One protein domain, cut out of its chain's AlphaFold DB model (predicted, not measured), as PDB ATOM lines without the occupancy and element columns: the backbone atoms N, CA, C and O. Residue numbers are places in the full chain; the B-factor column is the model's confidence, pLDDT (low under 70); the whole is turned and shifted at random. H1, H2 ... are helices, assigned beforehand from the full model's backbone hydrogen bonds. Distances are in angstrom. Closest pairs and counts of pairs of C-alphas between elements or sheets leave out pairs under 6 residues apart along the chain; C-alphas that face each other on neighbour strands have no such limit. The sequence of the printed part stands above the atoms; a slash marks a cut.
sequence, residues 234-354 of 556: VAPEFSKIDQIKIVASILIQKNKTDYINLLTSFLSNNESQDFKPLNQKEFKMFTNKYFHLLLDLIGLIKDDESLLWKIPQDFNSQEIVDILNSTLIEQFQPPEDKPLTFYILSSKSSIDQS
ATOM      1  N   VAL A 234      33.336 -26.743  18.560       77.62
ATOM      2  CA  VAL A 234      32.128 -27.592  18.551       77.62
ATOM      3  C   VAL A 234      31.216 -27.145  17.405       77.62
ATOM      4  O   VAL A 234      31.237 -25.974  17.018       77.62
ATOM      5  N   ALA A 235      30.425 -28.056  16.838       73.69
ATOM      6  CA  ALA A 235      29.447 -27.698  15.812       73.69
ATOM      7  C   ALA A 235      28.466 -26.602  16.314       73.69
ATOM      8  O   ALA A 235      27.921 -26.723  17.414       73.69
ATOM      9  N   PRO A 236      28.204 -25.538  15.526       72.69
ATOM     10  CA  PRO A 236      27.443 -24.359  15.972       72.69
ATOM     11  C   PRO A 236      25.926 -24.593  16.098       72.69
ATOM     12  O   PRO A 236      25.185 -23.675  16.435       72.69
ATOM     13  N   GLU A 237      25.463 -25.805  15.800       77.62
ATOM     14  CA  GLU A 237      24.077 -26.264  15.952       77.62
ATOM     15  C   GLU A 237      23.692 -26.576  17.410       77.62
ATOM     16  O   GLU A 237      22.510 -26.570  17.751       77.62
ATOM     17  N   PHE A 238      24.680 -26.797  18.283       78.62
ATOM     18  CA  PHE A 238      24.491 -26.997  19.722       78.62
ATOM     19  C   PHE A 238      24.399 -25.659  20.467       78.62
ATOM     20  O   PHE A 238      25.077 -24.695  20.100       78.62
ATOM     21  N   SER A 239      23.622 -25.585  21.556       86.44
ATOM     22  CA  SER A 239      23.614 -24.383  22.404       86.44
ATOM     23  C   SER A 239      24.970 -24.189  23.097       86.44
ATOM     24  O   SER A 239      25.701 -25.157  23.302       86.44
ATOM     25  N   LYS A 240      25.309 -22.961  23.521       85.12
ATOM     26  CA  LYS A 240      26.565 -22.687  24.255       85.12
ATOM     27  C   LYS A 240      26.740 -23.620  25.467       85.12
ATOM     28  O   LYS A 240      27.845 -24.085  25.731       85.12
ATOM     29  N   ILE A 241      25.642 -23.938  26.160       87.44
ATOM     30  CA  ILE A 241      25.619 -24.865  27.299       87.44
ATOM     31  C   ILE A 241      25.958 -26.290  26.842       87.44
ATOM     32  O   ILE A 241      26.833 -26.923  27.426       87.44
ATOM     33  N   ASP A 242      25.332 -26.782  25.772       85.56
ATOM     34  CA  ASP A 242      25.587 -28.134  25.256       85.56
ATOM     35  C   ASP A 242      27.008 -28.277  24.691       85.56
ATOM     36  O   ASP A 242      27.645 -29.308  24.886       85.56
ATOM     37  N   GLN A 243      27.551 -27.226  24.065       86.06
ATOM     38  CA  GLN A 243      28.948 -27.190  23.616       86.06
ATOM     39  C   GLN A 243      29.920 -27.336  24.802       86.06
ATOM     40  O   GLN A 243      30.861 -28.132  24.733       86.06
ATOM     41  N   ILE A 244      29.665 -26.634  25.916       89.31
ATOM     42  CA  ILE A 244      30.427 -26.773  27.169       89.31
ATOM     43  C   ILE A 244      30.308 -28.206  27.717       89.31
ATOM     44  O   ILE A 244      31.334 -28.811  28.040       89.31
ATOM     45  N   LYS A 245      29.093 -28.779  27.761       88.62
ATOM     46  CA  LYS A 245      28.861 -30.167  28.211       88.62
ATOM     47  C   LYS A 245      29.638 -31.182  27.365       88.62
ATOM     48  O   LYS A 245      30.380 -31.989  27.917       88.62
ATOM     49  N   ILE A 246      29.555 -31.092  26.033       85.81
ATOM     50  CA  ILE A 246      30.277 -31.964  25.087       85.81
ATOM     51  C   ILE A 246      31.790 -31.949  25.360       85.81
ATOM     52  O   ILE A 246      32.410 -33.009  25.478       85.81
ATOM     53  N   VAL A 247      32.397 -30.764  25.489       89.56
ATOM     54  CA  VAL A 247      33.852 -30.638  25.700       89.56
ATOM     55  C   VAL A 247      34.267 -31.121  27.092       89.56
ATOM     56  O   VAL A 247      35.263 -31.842  27.213       89.56
ATOM     57  N   ALA A 248      33.491 -30.800  28.131       89.31
ATOM     58  CA  ALA A 248      33.720 -31.300  29.483       89.31
ATOM     59  C   ALA A 248      33.644 -32.839  29.534       89.31
ATOM     60  O   ALA A 248      34.580 -33.486  30.008       89.31
ATOM     61  N   SER A 249      32.620 -33.463  28.949       86.56
ATOM     62  CA  SER A 249      32.510 -34.927  28.901       86.56
ATOM     63  C   SER A 249      33.636 -35.601  28.110       86.56
ATOM     64  O   SER A 249      34.080 -36.681  28.496       86.56
ATOM     65  N   ILE A 250      34.189 -34.959  27.074       86.38
ATOM     66  CA  ILE A 250      35.382 -35.462  26.362       86.38
ATOM     67  C   ILE A 250      36.647 -35.378  27.233       86.38
ATOM     68  O   ILE A 250      37.521 -36.244  27.123       86.38
ATOM     69  N   LEU A 251      36.764 -34.384  28.120       88.12
ATOM     70  CA  LEU A 251      37.832 -34.343  29.128       88.12
ATOM     71  C   LEU A 251      37.647 -35.451  30.181       88.12
ATOM     72  O   LEU A 251      38.621 -36.130  30.513       88.12
ATOM     73  N   ILE A 252      36.416 -35.705  30.642       87.81
ATOM     74  CA  ILE A 252      36.101 -36.815  31.562       87.81
ATOM     75  C   ILE A 252      36.481 -38.161  30.925       87.81
ATOM     76  O   ILE A 252      37.289 -38.892  31.495       87.81
ATOM     77  N   GLN A 253      36.008 -38.442  29.704       84.56
ATOM     78  CA  GLN A 253      36.309 -39.676  28.956       84.56
ATOM     79  C   GLN A 253      37.810 -39.897  28.691       84.56
ATOM     80  O   GLN A 253      38.242 -41.029  28.489       84.56
ATOM     81  N   LYS A 254      38.628 -38.835  28.704       85.69
ATOM     82  CA  LYS A 254      40.093 -38.907  28.538       85.69
ATOM     83  C   LYS A 254      40.855 -38.961  29.868       85.69
ATOM     84  O   LYS A 254      42.072 -38.734  29.886       85.69
ATOM     85  N   ASN A 255      40.166 -39.242  30.977       87.25
ATOM     86  CA  ASN A 255      40.705 -39.219  32.339       87.25
ATOM     87  C   ASN A 255      41.420 -37.884  32.635       87.25
ATOM     88  O   ASN A 255      42.604 -37.850  32.992       87.25
ATOM     89  N   LYS A 256      40.715 -36.770  32.386       90.19
ATOM     90  CA  LYS A 256      41.141 -35.379  32.652       90.19
ATOM     91  C   LYS A 256      40.153 -34.636  33.564       90.19
ATOM     92  O   LYS A 256      40.042 -33.419  33.484       90.19
ATOM     93  N   THR A 257      39.464 -35.351  34.453       89.94
ATOM     94  CA  THR A 257      38.580 -34.785  35.495       89.94
ATOM     95  C   THR A 257      39.265 -33.693  36.325       89.94
ATOM     96  O   THR A 257      38.659 -32.652  36.563       89.94
ATOM     97  N   ASP A 258      40.551 -33.864  36.651       90.50
ATOM     98  CA  ASP A 258      41.426 -32.847  37.269       90.50
ATOM     99  C   ASP A 258      41.312 -31.447  36.639       90.50
ATOM    100  O   ASP A 258      41.423 -30.447  37.342       90.50
ATOM    101  N   TYR A 259      41.102 -31.368  35.322       92.06
ATOM    102  CA  TYR A 259      41.087 -30.116  34.567       92.06
ATOM    103  C   TYR A 259      39.781 -29.357  34.819       92.06
ATOM    104  O   TYR A 259      39.782 -28.137  34.971       92.06
ATOM    105  N   ILE A 260      38.669 -30.094  34.898       91.06
ATOM    106  CA  ILE A 260      37.359 -29.546  35.254       91.06
ATOM    107  C   ILE A 260      37.374 -29.156  36.729       91.06
ATOM    108  O   ILE A 260      36.976 -28.049  37.054       91.06
ATOM    109  N   ASN A 261      37.922 -29.999  37.609       90.75
ATOM    110  CA  ASN A 261      38.039 -29.694  39.037       90.75
ATOM    111  C   ASN A 261      38.856 -28.413  39.293       90.75
ATOM    112  O   ASN A 261      38.441 -27.576  40.098       90.75
ATOM    113  N   LEU A 262      39.982 -28.227  38.588       90.88
ATOM    114  CA  LEU A 262      40.787 -27.000  38.626       90.88
ATOM    115  C   LEU A 262      39.966 -25.774  38.198       90.88
ATOM    116  O   LEU A 262      39.966 -24.758  38.890       90.88
ATOM    117  N   LEU A 263      39.251 -25.884  37.076       90.25
ATOM    118  CA  LEU A 263      38.445 -24.800  36.522       90.25
ATOM    119  C   LEU A 263      37.245 -24.457  37.417       90.25
ATOM    120  O   LEU A 263      37.042 -23.290  37.732       90.25
ATOM    121  N   THR A 264      36.505 -25.454  37.904       91.00
ATOM    122  CA  THR A 264      35.422 -25.286  38.882       91.00
ATOM    123  C   THR A 264      35.928 -24.632  40.167       91.00
ATOM    124  O   THR A 264      35.274 -23.722  40.673       91.00
ATOM    125  N   SER A 265      37.097 -25.032  40.679       89.69
ATOM    126  CA  SER A 265      37.694 -24.416  41.877       89.69
ATOM    127  C   SER A 265      38.057 -22.950  41.633       89.69
ATOM    128  O   SER A 265      37.749 -22.093  42.457       89.69
ATOM    129  N   PHE A 266      38.654 -22.640  40.480       89.38
ATOM    130  CA  PHE A 266      38.963 -21.265  40.089       89.38
ATOM    131  C   PHE A 266      37.696 -20.400  39.961       89.38
ATOM    132  O   PHE A 266      37.609 -19.343  40.586       89.38
ATOM    133  N   LEU A 267      36.692 -20.870  39.214       88.19
ATOM    134  CA  LEU A 267      35.437 -20.146  38.994       88.19
ATOM    135  C   LEU A 267      34.613 -19.977  40.279       88.19
ATOM    136  O   LEU A 267      33.958 -18.954  40.437       88.19
ATOM    137  N   SER A 268      34.675 -20.933  41.211       88.19
ATOM    138  CA  SER A 268      34.006 -20.824  42.517       88.19
ATOM    139  C   SER A 268      34.659 -19.765  43.412       88.19
ATOM    140  O   SER A 268      33.966 -19.088  44.172       88.19
ATOM    141  N   ASN A 269      35.982 -19.594  43.310       83.88
ATOM    142  CA  ASN A 269      36.748 -18.697  44.177       83.88
ATOM    143  C   ASN A 269      36.590 -17.205  43.826       83.88
ATOM    144  O   ASN A 269      36.815 -16.379  44.699       83.88
ATOM    145  N   ASN A 270      36.176 -16.856  42.599       63.19
ATOM    146  CA  ASN A 270      35.659 -15.538  42.164       63.19
ATOM    147  C   ASN A 270      36.483 -14.244  42.407       63.19
ATOM    148  O   ASN A 270      36.113 -13.199  41.870       63.19
ATOM    149  N   GLU A 271      37.590 -14.255  43.153       59.44
ATOM    150  CA  GLU A 271      38.352 -13.059  43.565       59.44
ATOM    151  C   GLU A 271      39.221 -12.437  42.448       59.44
ATOM    152  O   GLU A 271      40.435 -12.297  42.601       59.44
ATOM    153  N   SER A 272      38.608 -12.046  41.324       58.50
ATOM    154  CA  SER A 272      39.177 -11.149  40.292       58.50
ATOM    155  C   SER A 272      40.581 -11.517  39.771       58.50
ATOM    156  O   SER A 272      41.333 -10.646  39.336       58.50
ATOM    157  N   GLN A 273      40.953 -12.795  39.836       65.88
ATOM    158  CA  GLN A 273      42.318 -13.271  39.611       65.88
ATOM    159  C   GLN A 273      42.527 -13.816  38.198       65.88
ATOM    160  O   GLN A 273      41.651 -14.454  37.620       65.88
ATOM    161  N   ASP A 274      43.736 -13.615  37.674       80.81
ATOM    162  CA  ASP A 274      44.188 -14.246  36.436       80.81
ATOM    163  C   ASP A 274      44.240 -15.773  36.595       80.81
ATOM    164  O   ASP A 274      45.003 -16.294  37.420       80.81
ATOM    165  N   PHE A 275      43.487 -16.505  35.772       85.69
ATOM    166  CA  PHE A 275      43.579 -17.957  35.709       85.69
ATOM    167  C   PHE A 275      44.906 -18.350  35.063       85.69
ATOM    168  O   PHE A 275      45.161 -18.075  33.885       85.69
ATOM    169  N   LYS A 276      45.774 -18.971  35.863       83.50
ATOM    170  CA  LYS A 276      47.148 -19.302  35.491       83.50
ATOM    171  C   LYS A 276      47.606 -20.588  36.171       83.50
ATOM    172  O   LYS A 276      47.177 -20.855  37.293       83.50
ATOM    173  N   PRO A 277      48.497 -21.366  35.536       83.25
ATOM    174  CA  PRO A 277      49.075 -22.543  36.163       83.25
ATOM    175  C   PRO A 277      49.985 -22.151  37.331       83.25
ATOM    176  O   PRO A 277      50.963 -21.421  37.154       83.25
ATOM    177  N   LEU A 278      49.696 -22.682  38.516       83.00
ATOM    178  CA  LEU A 278      50.494 -22.504  39.732       83.00
ATOM    179  C   LEU A 278      51.657 -23.509  39.817       83.00
ATOM    180  O   LEU A 278      52.574 -23.338  40.619       83.00
ATOM    181  N   ASN A 279      51.632 -24.571  39.005       84.06
ATOM    182  CA  ASN A 279      52.658 -25.617  38.968       84.06
ATOM    183  C   ASN A 279      52.779 -26.283  37.580       84.06
ATOM    184  O   ASN A 279      51.964 -26.071  36.681       84.06
ATOM    185  N   GLN A 280      53.792 -27.140  37.404       78.75
ATOM    186  CA  GLN A 280      54.051 -27.832  36.133       78.75
ATOM    187  C   GLN A 280      52.943 -28.815  35.703       78.75
ATOM    188  O   GLN A 280      52.782 -29.055  34.505       78.75
ATOM    189  N   LYS A 281      52.179 -29.398  36.644       83.88
ATOM    190  CA  LYS A 281      51.055 -30.296  36.316       83.88
ATOM    191  C   LYS A 281      49.936 -29.493  35.657       83.88
ATOM    192  O   LYS A 281      49.439 -29.893  34.608       83.88
ATOM    193  N   GLU A 282      49.605 -28.340  36.232       83.81
ATOM    194  CA  GLU A 282      48.651 -27.378  35.675       83.81
ATOM    195  C   GLU A 282      49.151 -26.778  34.362       83.81
ATOM    196  O   GLU A 282      48.388 -26.728  33.404       83.81
ATOM    197  N   PHE A 283      50.436 -26.418  34.243       82.56
ATOM    198  CA  PHE A 283      50.986 -25.899  32.983       82.56
ATOM    199  C   PHE A 283      50.764 -26.881  31.820       82.56
ATOM    200  O   PHE A 283      50.356 -26.475  30.734       82.56
ATOM    201  N   LYS A 284      50.920 -28.193  32.061       81.69
ATOM    202  CA  LYS A 284      50.568 -29.230  31.073       81.69
ATOM    203  C   LYS A 284      49.068 -29.225  30.728       81.69
ATOM    204  O   LYS A 284      48.734 -29.440  29.564       81.69
ATOM    205  N   MET A 285      48.169 -28.909  31.668       86.50
ATOM    206  CA  MET A 285      46.736 -28.719  31.375       86.50
ATOM    207  C   MET A 285      46.500 -27.545  30.419       86.50
ATOM    208  O   MET A 285      45.802 -27.708  29.417       86.50
ATOM    209  N   PHE A 286      47.182 -26.418  30.639       83.69
ATOM    210  CA  PHE A 286      47.199 -25.257  29.738       83.69
ATOM    211  C   PHE A 286      47.949 -25.494  28.403       83.69
ATOM    212  O   PHE A 286      48.146 -24.549  27.645       83.69
ATOM    213  N   THR A 287      48.294 -26.738  28.041       83.88
ATOM    214  CA  THR A 287      48.690 -27.116  26.662       83.88
ATOM    215  C   THR A 287      47.660 -28.006  25.950       83.88
ATOM    216  O   THR A 287      47.810 -28.322  24.768       83.88
ATOM    217  N   ASN A 288      46.593 -28.421  26.641       87.69
ATOM    218  CA  ASN A 288      45.571 -29.307  26.094       87.69
ATOM    219  C   ASN A 288      44.532 -28.524  25.274       87.69
ATOM    220  O   ASN A 288      43.784 -27.709  25.814       87.69
ATOM    221  N   LYS A 289      44.424 -28.848  23.982       87.50
ATOM    222  CA  LYS A 289      43.492 -28.214  23.035       87.50
ATOM    223  C   LYS A 289      42.026 -28.251  23.488       87.50
ATOM    224  O   LYS A 289      41.306 -27.282  23.292       87.50
ATOM    225  N   TYR A 290      41.590 -29.356  24.101       87.19
ATOM    226  CA  TYR A 290      40.217 -29.506  24.602       87.19
ATOM    227  C   TYR A 290      39.968 -28.662  25.855       87.19
ATOM    228  O   TYR A 290      38.835 -28.283  26.116       87.19
ATOM    229  N   PHE A 291      41.019 -28.357  26.623       90.50
ATOM    230  CA  PHE A 291      40.911 -27.455  27.762       90.50
ATOM    231  C   PHE A 291      40.828 -26.005  27.297       90.50
ATOM    232  O   PHE A 291      39.915 -25.312  27.718       90.50
ATOM    233  N   HIS A 292      41.686 -25.580  26.360       88.19
ATOM    234  CA  HIS A 292      41.597 -24.246  25.741       88.19
ATOM    235  C   HIS A 292      40.209 -23.995  25.146       88.19
ATOM    236  O   HIS A 292      39.564 -23.032  25.541       88.19
ATOM    237  N   LEU A 293      39.689 -24.935  24.345       88.38
ATOM    238  CA  LEU A 293      38.324 -24.852  23.819       88.38
ATOM    239  C   LEU A 293      37.257 -24.738  24.925       88.38
ATOM    240  O   LEU A 293      36.256 -24.063  24.726       88.38
ATOM    241  N   LEU A 294      37.445 -25.361  26.095       90.38
ATOM    242  CA  LEU A 294      36.521 -25.196  27.222       90.38
ATOM    243  C   LEU A 294      36.591 -23.777  27.815       90.38
ATOM    244  O   LEU A 294      35.545 -23.208  28.118       90.38
ATOM    245  N   LEU A 295      37.788 -23.191  27.947       90.69
ATOM    246  CA  LEU A 295      37.970 -21.810  28.422       90.69
ATOM    247  C   LEU A 295      37.366 -20.796  27.429       90.69
ATOM    248  O   LEU A 295      36.609 -19.915  27.845       90.69
ATOM    249  N   ASP A 296      37.620 -20.987  26.129       87.62
ATOM    250  CA  ASP A 296      37.045 -20.205  25.023       87.62
ATOM    251  C   ASP A 296      35.507 -20.290  25.007       87.62
ATOM    252  O   ASP A 296      34.819 -19.269  24.977       87.62
ATOM    253  N   LEU A 297      34.945 -21.507  25.074       87.69
ATOM    254  CA  LEU A 297      33.493 -21.732  25.069       87.69
ATOM    255  C   LEU A 297      32.802 -21.168  26.300       87.69
ATOM    256  O   LEU A 297      31.660 -20.728  26.203       87.69
ATOM    257  N   ILE A 298      33.458 -21.180  27.456       88.12
ATOM    258  CA  ILE A 298      32.944 -20.522  28.656       88.12
ATOM    259  C   ILE A 298      32.937 -19.000  28.444       88.12
ATOM    260  O   ILE A 298      31.925 -18.346  28.720       88.12
ATOM    261  N   GLY A 299      33.995 -18.458  27.841       85.62
ATOM    262  CA  GLY A 299      34.158 -17.035  27.535       85.62
ATOM    263  C   GLY A 299      35.231 -16.354  28.383       85.62
ATOM    264  O   GLY A 299      35.137 -15.153  28.631       85.62
ATOM    265  N   LEU A 300      36.226 -17.109  28.856       86.62
ATOM    266  CA  LEU A 300      37.423 -16.534  29.463       86.62
ATOM    267  C   LEU A 300      38.276 -15.890  28.365       86.62
ATOM    268  O   LEU A 300      38.477 -16.476  27.304       86.62
ATOM    269  N   ILE A 301      38.794 -14.692  28.620       83.25
ATOM    270  CA  ILE A 301      39.600 -13.948  27.650       83.25
ATOM    271  C   ILE A 301      41.065 -14.313  27.860       83.25
ATOM    272  O   ILE A 301      41.638 -14.014  28.910       83.25
ATOM    273  N   LYS A 302      41.684 -14.944  26.865       82.19
ATOM    274  CA  LYS A 302      43.133 -15.135  26.832       82.19
ATOM    275  C   LYS A 302      43.827 -13.785  26.635       82.19
ATOM    276  O   LYS A 302      43.498 -13.042  25.716       82.19
ATOM    277  N   ASP A 303      44.801 -13.497  27.482       80.06
ATOM    278  CA  ASP A 303      45.696 -12.352  27.355       80.06
ATOM    279  C   ASP A 303      46.901 -12.739  26.480       80.06
ATOM    280  O   ASP A 303      47.679 -13.639  26.822       80.06
ATOM    281  N   ASP A 304      47.019 -12.089  25.319       70.75
ATOM    282  CA  ASP A 304      47.982 -12.447  24.273       70.75
ATOM    283  C   ASP A 304      49.447 -12.268  24.700       70.75
ATOM    284  O   ASP A 304      50.310 -13.001  24.212       70.75
ATOM    285  N   GLU A 305      49.741 -11.349  25.628       68.06
ATOM    286  CA  GLU A 305      51.116 -11.086  26.080       68.06
ATOM    287  C   GLU A 305      51.584 -12.041  27.190       68.06
ATOM    288  O   GLU A 305      52.786 -12.256  27.357       68.06
ATOM    289  N   SER A 306      50.660 -12.612  27.969       65.62
ATOM    290  CA  SER A 306      50.980 -13.177  29.290       65.62
ATOM    291  C   SER A 306      50.623 -14.658  29.483       65.62
ATOM    292  O   SER A 306      50.992 -15.238  30.506       65.62
ATOM    293  N   LEU A 307      49.930 -15.285  28.520       66.75
ATOM    294  CA  LEU A 307      49.339 -16.640  28.620       66.75
ATOM    295  C   LEU A 307      48.281 -16.798  29.734       66.75
ATOM    296  O   LEU A 307      47.820 -17.914  29.993       66.75
ATOM    297  N   LEU A 308      47.891 -15.700  30.383       79.75
ATOM    298  CA  LEU A 308      46.869 -15.662  31.422       79.75
ATOM    299  C   LEU A 308      45.470 -15.735  30.799       79.75
ATOM    300  O   LEU A 308      45.247 -15.244  29.692       79.75
ATOM    301  N   TRP A 309      44.512 -16.307  31.526       85.88
ATOM    302  CA  TRP A 309      43.099 -16.296  31.142       85.88
ATOM    303  C   TRP A 309      42.297 -15.470  32.147       85.88
ATOM    304  O   TRP A 309      42.366 -15.699  33.352       85.88
ATOM    305  N   LYS A 310      41.549 -14.483  31.662       84.56
ATOM    306  CA  LYS A 310      40.866 -13.475  32.479       84.56
ATOM    307  C   LYS A 310      39.356 -13.674  32.440       84.56
ATOM    308  O   LYS A 310      38.777 -13.932  31.386       84.56
ATOM    309  N   ILE A 311      38.719 -13.535  33.601       81.94
ATOM    310  CA  ILE A 311      37.258 -13.492  33.725       81.94
ATOM    311  C   ILE A 311      36.769 -12.111  33.228       81.94
ATOM    312  O   ILE A 311      37.264 -11.098  33.728       81.94
ATOM    313  N   PRO A 312      35.821 -12.026  32.270       81.69
ATOM    314  CA  PRO A 312      35.179 -10.759  31.901       81.69
ATOM    315  C   PRO A 312      34.406 -10.143  33.078       81.69
ATOM    316  O   PRO A 312      33.837 -10.868  33.885       81.69
ATOM    317  N   GLN A 313      34.318  -8.813  33.166       73.56
ATOM    318  CA  GLN A 313      33.696  -8.150  34.327       73.56
ATOM    319  C   GLN A 313      32.201  -8.483  34.513       73.56
ATOM    320  O   GLN A 313      31.738  -8.545  35.647       73.56
ATOM    321  N   ASP A 314      31.476  -8.767  33.428       75.62
ATOM    322  CA  ASP A 314      30.043  -9.114  33.438       75.62
ATOM    323  C   ASP A 314      29.770 -10.638  33.511       75.62
ATOM    324  O   ASP A 314      28.672 -11.104  33.201       75.62
ATOM    325  N   PHE A 315      30.775 -11.453  33.844       78.50
ATOM    326  CA  PHE A 315      30.703 -12.910  33.719       78.50
ATOM    327  C   PHE A 315      30.049 -13.604  34.928       78.50
ATOM    328  O   PHE A 315      30.582 -13.604  36.037       78.50
ATOM    329  N   ASN A 316      28.924 -14.288  34.692       81.12
ATOM    330  CA  ASN A 316      28.269 -15.148  35.681       81.12
ATOM    331  C   ASN A 316      28.988 -16.506  35.821       81.12
ATOM    332  O   ASN A 316      28.719 -17.453  35.080       81.12
ATOM    333  N   SER A 317      29.896 -16.612  36.790       83.38
ATOM    334  CA  SER A 317      30.668 -17.831  37.069       83.38
ATOM    335  C   SER A 317      29.845 -18.988  37.634       83.38
ATOM    336  O   SER A 317      30.141 -20.142  37.316       83.38
ATOM    337  N   GLN A 318      28.811 -18.711  38.436       85.75
ATOM    338  CA  GLN A 318      28.060 -19.752  39.146       85.75
ATOM    339  C   GLN A 318      27.294 -20.669  38.186       85.75
ATOM    340  O   GLN A 318      27.349 -21.884  38.323       85.75
ATOM    341  N   GLU A 319      26.653 -20.104  37.163       85.81
ATOM    342  CA  GLU A 319      25.931 -20.868  36.136       85.81
ATOM    343  C   GLU A 319      26.859 -21.844  35.391       85.81
ATOM    344  O   GLU A 319      26.492 -22.987  35.122       85.81
ATOM    345  N   ILE A 320      28.102 -21.432  35.131       86.75
ATOM    346  CA  ILE A 320      29.124 -22.284  34.513       86.75
ATOM    347  C   ILE A 320      29.614 -23.364  35.489       86.75
ATOM    348  O   ILE A 320      29.762 -24.518  35.085       86.75
ATOM    349  N   VAL A 321      29.826 -23.025  36.765       89.31
ATOM    350  CA  VAL A 321      30.141 -23.992  37.833       89.31
ATOM    351  C   VAL A 321      29.051 -25.062  37.937       89.31
ATOM    352  O   VAL A 321      29.368 -26.252  37.967       89.31
ATOM    353  N   ASP A 322      27.779 -24.671  37.902       87.81
ATOM    354  CA  ASP A 322      26.638 -25.586  37.983       87.81
ATOM    355  C   ASP A 322      26.549 -26.500  36.745       87.81
ATOM    356  O   ASP A 322      26.338 -27.709  36.877       87.81
ATOM    357  N   ILE A 323      26.809 -25.972  35.541       86.62
ATOM    358  CA  ILE A 323      26.895 -26.769  34.304       86.62
ATOM    359  C   ILE A 323      28.046 -27.784  34.381       86.62
ATOM    360  O   ILE A 323      27.833 -28.970  34.106       86.62
ATOM    361  N   LEU A 324      29.251 -27.367  34.780       88.31
ATOM    362  CA  LEU A 324      30.411 -28.260  34.905       88.31
ATOM    363  C   LEU A 324      30.174 -29.348  35.965       88.31
ATOM    364  O   LEU A 324      30.447 -30.521  35.706       88.31
ATOM    365  N   ASN A 325      29.587 -28.989  37.109       88.31
ATOM    366  CA  ASN A 325      29.215 -29.933  38.164       88.31
ATOM    367  C   ASN A 325      28.137 -30.925  37.701       88.31
ATOM    368  O   ASN A 325      28.291 -32.125  37.930       88.31
ATOM    369  N   SER A 326      27.103 -30.469  36.981       85.94
ATOM    370  CA  SER A 326      26.113 -31.374  36.374       85.94
ATOM    371  C   SER A 326      26.774 -32.375  35.425       85.94
ATOM    372  O   SER A 326      26.436 -33.548  35.455       85.94
ATOM    373  N   THR A 327      27.791 -31.952  34.669       82.38
ATOM    374  CA  THR A 327      28.485 -32.789  33.673       82.38
ATOM    375  C   THR A 327      29.464 -33.790  34.304       82.38
ATOM    376  O   THR A 327      29.828 -34.786  33.677       82.38
ATOM    377  N   LEU A 328      29.902 -33.545  35.544       81.31
ATOM    378  CA  LEU A 328      30.688 -34.491  36.345       81.31
ATOM    379  C   LEU A 328      29.815 -35.572  37.005       81.31
ATOM    380  O   LEU A 328      30.305 -36.675  37.250       81.31
ATOM    381  N   ILE A 329      28.550 -35.260  37.306       73.88
ATOM    382  CA  ILE A 329      27.594 -36.161  37.971       73.88
ATOM    383  C   ILE A 329      26.795 -36.959  36.932       73.88
ATOM    384  O   ILE A 329      26.759 -38.189  36.968       73.88
ATOM    385  N   GLU A 330      26.168 -36.259  35.991       64.19
ATOM    386  CA  GLU A 330      25.445 -36.825  34.860       64.19
ATOM    387  C   GLU A 330      26.439 -37.071  33.720       64.19
ATOM    388  O   GLU A 330      26.957 -36.134  33.110       64.19
ATOM    389  N   GLN A 331      26.702 -38.341  33.403       61.06
ATOM    390  CA  GLN A 331      27.485 -38.702  32.219       61.06
ATOM    391  C   GLN A 331      26.695 -38.326  30.959       61.06
ATOM    392  O   GLN A 331      25.907 -39.126  30.459       61.06
ATOM    393  N   PHE A 332      26.888 -37.096  30.475       63.41
ATOM    394  CA  PHE A 332      26.160 -36.532  29.341       63.41
ATOM    395  C   PHE A 332      26.236 -37.455  28.118       63.41
ATOM    396  O   PHE A 332      27.294 -37.637  27.508       63.41
ATOM    397  N   GLN A 333      25.084 -38.019  27.759       58.78
ATOM    398  CA  GLN A 333      24.891 -38.723  26.502       58.78
ATOM    399  C   GLN A 333      24.345 -37.718  25.475       58.78
ATOM    400  O   GLN A 333      23.336 -37.066  25.750       58.78
ATOM    401  N   PRO A 334      25.005 -37.550  24.315       56.88
ATOM    402  CA  PRO A 334      24.484 -36.711  23.243       56.88
ATOM    403  C   PRO A 334      23.202 -37.336  22.655       56.88
ATOM    404  O   PRO A 334      23.007 -38.545  22.772       56.88
ATOM    405  N   PRO A 335      22.334 -36.557  21.981       52.06
ATOM    406  CA  PRO A 335      21.025 -37.025  21.500       52.06
ATOM    407  C   PRO A 335      21.059 -38.048  20.341       52.06
ATOM    408  O   PRO A 335      20.009 -38.418  19.824       52.06
ATOM    409  N   GLU A 336      22.241 -38.513  19.928       55.06
ATOM    410  CA  GLU A 336      22.453 -39.582  18.947       55.06
ATOM    411  C   GLU A 336      23.649 -40.447  19.385       55.06
ATOM    412  O   GLU A 336      24.618 -39.903  19.921       55.06
ATOM    413  N   ASP A 337      23.651 -41.748  19.056       56.72
ATOM    414  CA  ASP A 337      24.687 -42.756  19.401       56.72
ATOM    415  C   ASP A 337      26.104 -42.508  18.811       56.72
ATOM    416  O   ASP A 337      26.940 -43.412  18.724       56.72
ATOM    417  N   LYS A 338      26.408 -41.288  18.360       58.47
ATOM    418  CA  LYS A 338      27.726 -40.904  17.837       58.47
ATOM    419  C   LYS A 338      28.681 -40.600  19.005       58.47
ATOM    420  O   LYS A 338      28.293 -39.905  19.947       58.47
ATOM    421  N   PRO A 339      29.952 -41.044  18.949       63.56
ATOM    422  CA  PRO A 339      30.928 -40.745  19.994       63.56
ATOM    423  C   PRO A 339      31.138 -39.232  20.103       63.56
ATOM    424  O   PRO A 339      31.270 -38.562  19.083       63.56
ATOM    425  N   LEU A 340      31.227 -38.692  21.324       61.44
ATOM    426  CA  LEU A 340      31.248 -37.240  21.567       61.44
ATOM    427  C   LEU A 340      32.309 -36.476  20.755       61.44
ATOM    428  O   LEU A 340      32.075 -35.347  20.330       61.44
ATOM    429  N   THR A 341      33.458 -37.096  20.471       59.41
ATOM    430  CA  THR A 341      34.513 -36.507  19.629       59.41
ATOM    431  C   THR A 341      34.084 -36.214  18.189       59.41
ATOM    432  O   THR A 341      34.785 -35.471  17.515       59.41
ATOM    433  N   PHE A 342      32.963 -36.765  17.712       60.66
ATOM    434  CA  PHE A 342      32.377 -36.470  16.400       60.66
ATOM    435  C   PHE A 342      31.855 -35.027  16.302       60.66
ATOM    436  O   PHE A 342      31.883 -34.439  15.224       60.66
ATOM    437  N   TYR A 343      31.421 -34.438  17.422       60.28
ATOM    438  CA  TYR A 343      30.879 -33.075  17.470       60.28
ATOM    439  C   TYR A 343      31.963 -31.990  17.596       60.28
ATOM    440  O   TYR A 343      31.642 -30.803  17.538       60.28
ATOM    441  N   ILE A 344      33.237 -32.377  17.752       67.31
ATOM    442  CA  ILE A 344      34.380 -31.458  17.712       67.31
ATOM    443  C   ILE A 344      35.045 -31.526  16.338       67.31
ATOM    444  O   ILE A 344      35.598 -32.547  15.931       67.31
ATOM    445  N   LEU A 345      35.036 -30.387  15.661       57.12
ATOM    446  CA  LEU A 345      35.658 -30.146  14.369       57.12
ATOM    447  C   LEU A 345      37.010 -29.449  14.583       57.12
ATOM    448  O   LEU A 345      37.189 -28.719  15.555       57.12
ATOM    449  N   SER A 346      37.976 -29.651  13.685       49.06
ATOM    450  CA  SER A 346      39.254 -28.926  13.690       49.06
ATOM    451  C   SER A 346      39.382 -28.077  12.431       49.06
ATOM    452  O   SER A 346      39.130 -28.550  11.321       49.06
ATOM    453  N   SER A 347      39.850 -26.834  12.576       44.91
ATOM    454  CA  SER A 347      40.130 -25.927  11.449       44.91
ATOM    455  C   SER A 347      41.281 -26.394  10.543       44.91
ATOM    456  O   SER A 347      41.516 -25.791   9.498       44.91
ATOM    457  N   LYS A 348      41.967 -27.492  10.896       43.16
ATOM    458  CA  LYS A 348      42.939 -28.201  10.042       43.16
ATOM    459  C   LYS A 348      42.452 -29.580   9.568       43.16
ATOM    460  O   LYS A 348      43.092 -30.175   8.708       43.16
ATOM    461  N   SER A 349      41.330 -30.101  10.078       40.81
ATOM    462  CA  SER A 349      40.911 -31.499   9.872       40.81
ATOM    463  C   SER A 349      39.875 -31.720   8.761       40.81
ATOM    464  O   SER A 349      39.021 -32.597   8.881       40.81
ATOM    465  N   SER A 350      39.986 -31.007   7.639       40.53
ATOM    466  CA  SER A 350      39.451 -31.513   6.362       40.53
ATOM    467  C   SER A 350      40.292 -32.678   5.798       40.53
ATOM    468  O   SER A 350      39.940 -33.249   4.770       40.53
ATOM    469  N   ILE A 351      41.389 -33.039   6.484       40.12
ATOM    470  CA  ILE A 351      42.355 -34.087   6.117       40.12
ATOM    471  C   ILE A 351      42.220 -35.357   6.994       40.12
ATOM    472  O   ILE A 351      42.289 -36.466   6.473       40.12
ATOM    473  N   ASP A 352      41.996 -35.229   8.310       40.31
ATOM    474  CA  ASP A 352      42.223 -36.332   9.271       40.31
ATOM    475  C   ASP A 352      41.071 -37.338   9.475       40.31
ATOM    476  O   ASP A 352      41.262 -38.345  10.160       40.31
ATOM    477  N   GLN A 353      39.879 -37.138   8.896       41.28
ATOM    478  CA  GLN A 353      38.740 -38.051   9.139       41.28
ATOM    479  C   GLN A 353      39.009 -39.507   8.700       41.28
ATOM    480  O   GLN A 353      38.475 -40.438   9.304       41.28
ATOM    481  N   SER A 354      39.869 -39.725   7.700       37.94
ATOM    482  CA  SER A 354      40.292 -41.061   7.250       37.94
ATOM    483  C   SER A 354      41.351 -41.696   8.165       37.94
ATOM    484  O   SER A 354      41.255 -42.880   8.498       37.94
TER     485      SER A 354
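AT A GLANCE: This is residues 234 to 354 of the 556 residues of an uncharacterized protein of Rozella allomycis (strain CSF55) (UniProt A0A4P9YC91). Helices H1 and H4 lie side by side, and a second pair, H2 and H5, packs on H1; short H6 packs on H1 too, short H3 lies near H2, and residues 347 to 352 stick out. The 121 printed residues hold six named helices, H1 to H6 in order, and no named strand: all helix, though under half of the residues are in them. The whole is compact, radius of gyration of the C-alphas 14.5 A, spans 42 by 30 by 27 A.

HOW THE PARTS SIT: H1, residues 240 to 253, is the hub. H2, residues 257 to 269, touches it with 257 to 260 alone, closest C-alphas Leu 251 and Thr 257, 6.4 A. H3, residues 280 to 285, touches no helix. H4, residues 289 to 298, touches H1 at a shallow tilt of 29 degrees, opposite ways, closest C-alphas Val 247 and Leu 294, 6.2 A. H5, residues 317 to 329, touches H2, closest C-alphas Thr 264 and Val 321, 5.5 A. H6, residues 340 to 343, touches H1, closest C-alphas Ile 246 and Leu 340, 6.4 A. In H1 to H5 every O i to N i+4 pair is within hydrogen-bond range.

IN THESE COORDINATES: H1 begins at C-alpha 240 (26.565, -22.687, 24.255) and is 20.1 A long; H6 ends at C-alpha 343 (30.879, -33.075, 17.470).

THE WHOLE: The printed part has no cut. H4 to H5 is a long link. pLDDT is under 70 in residues 270 to 273, 305 to 307 and 330 to 354.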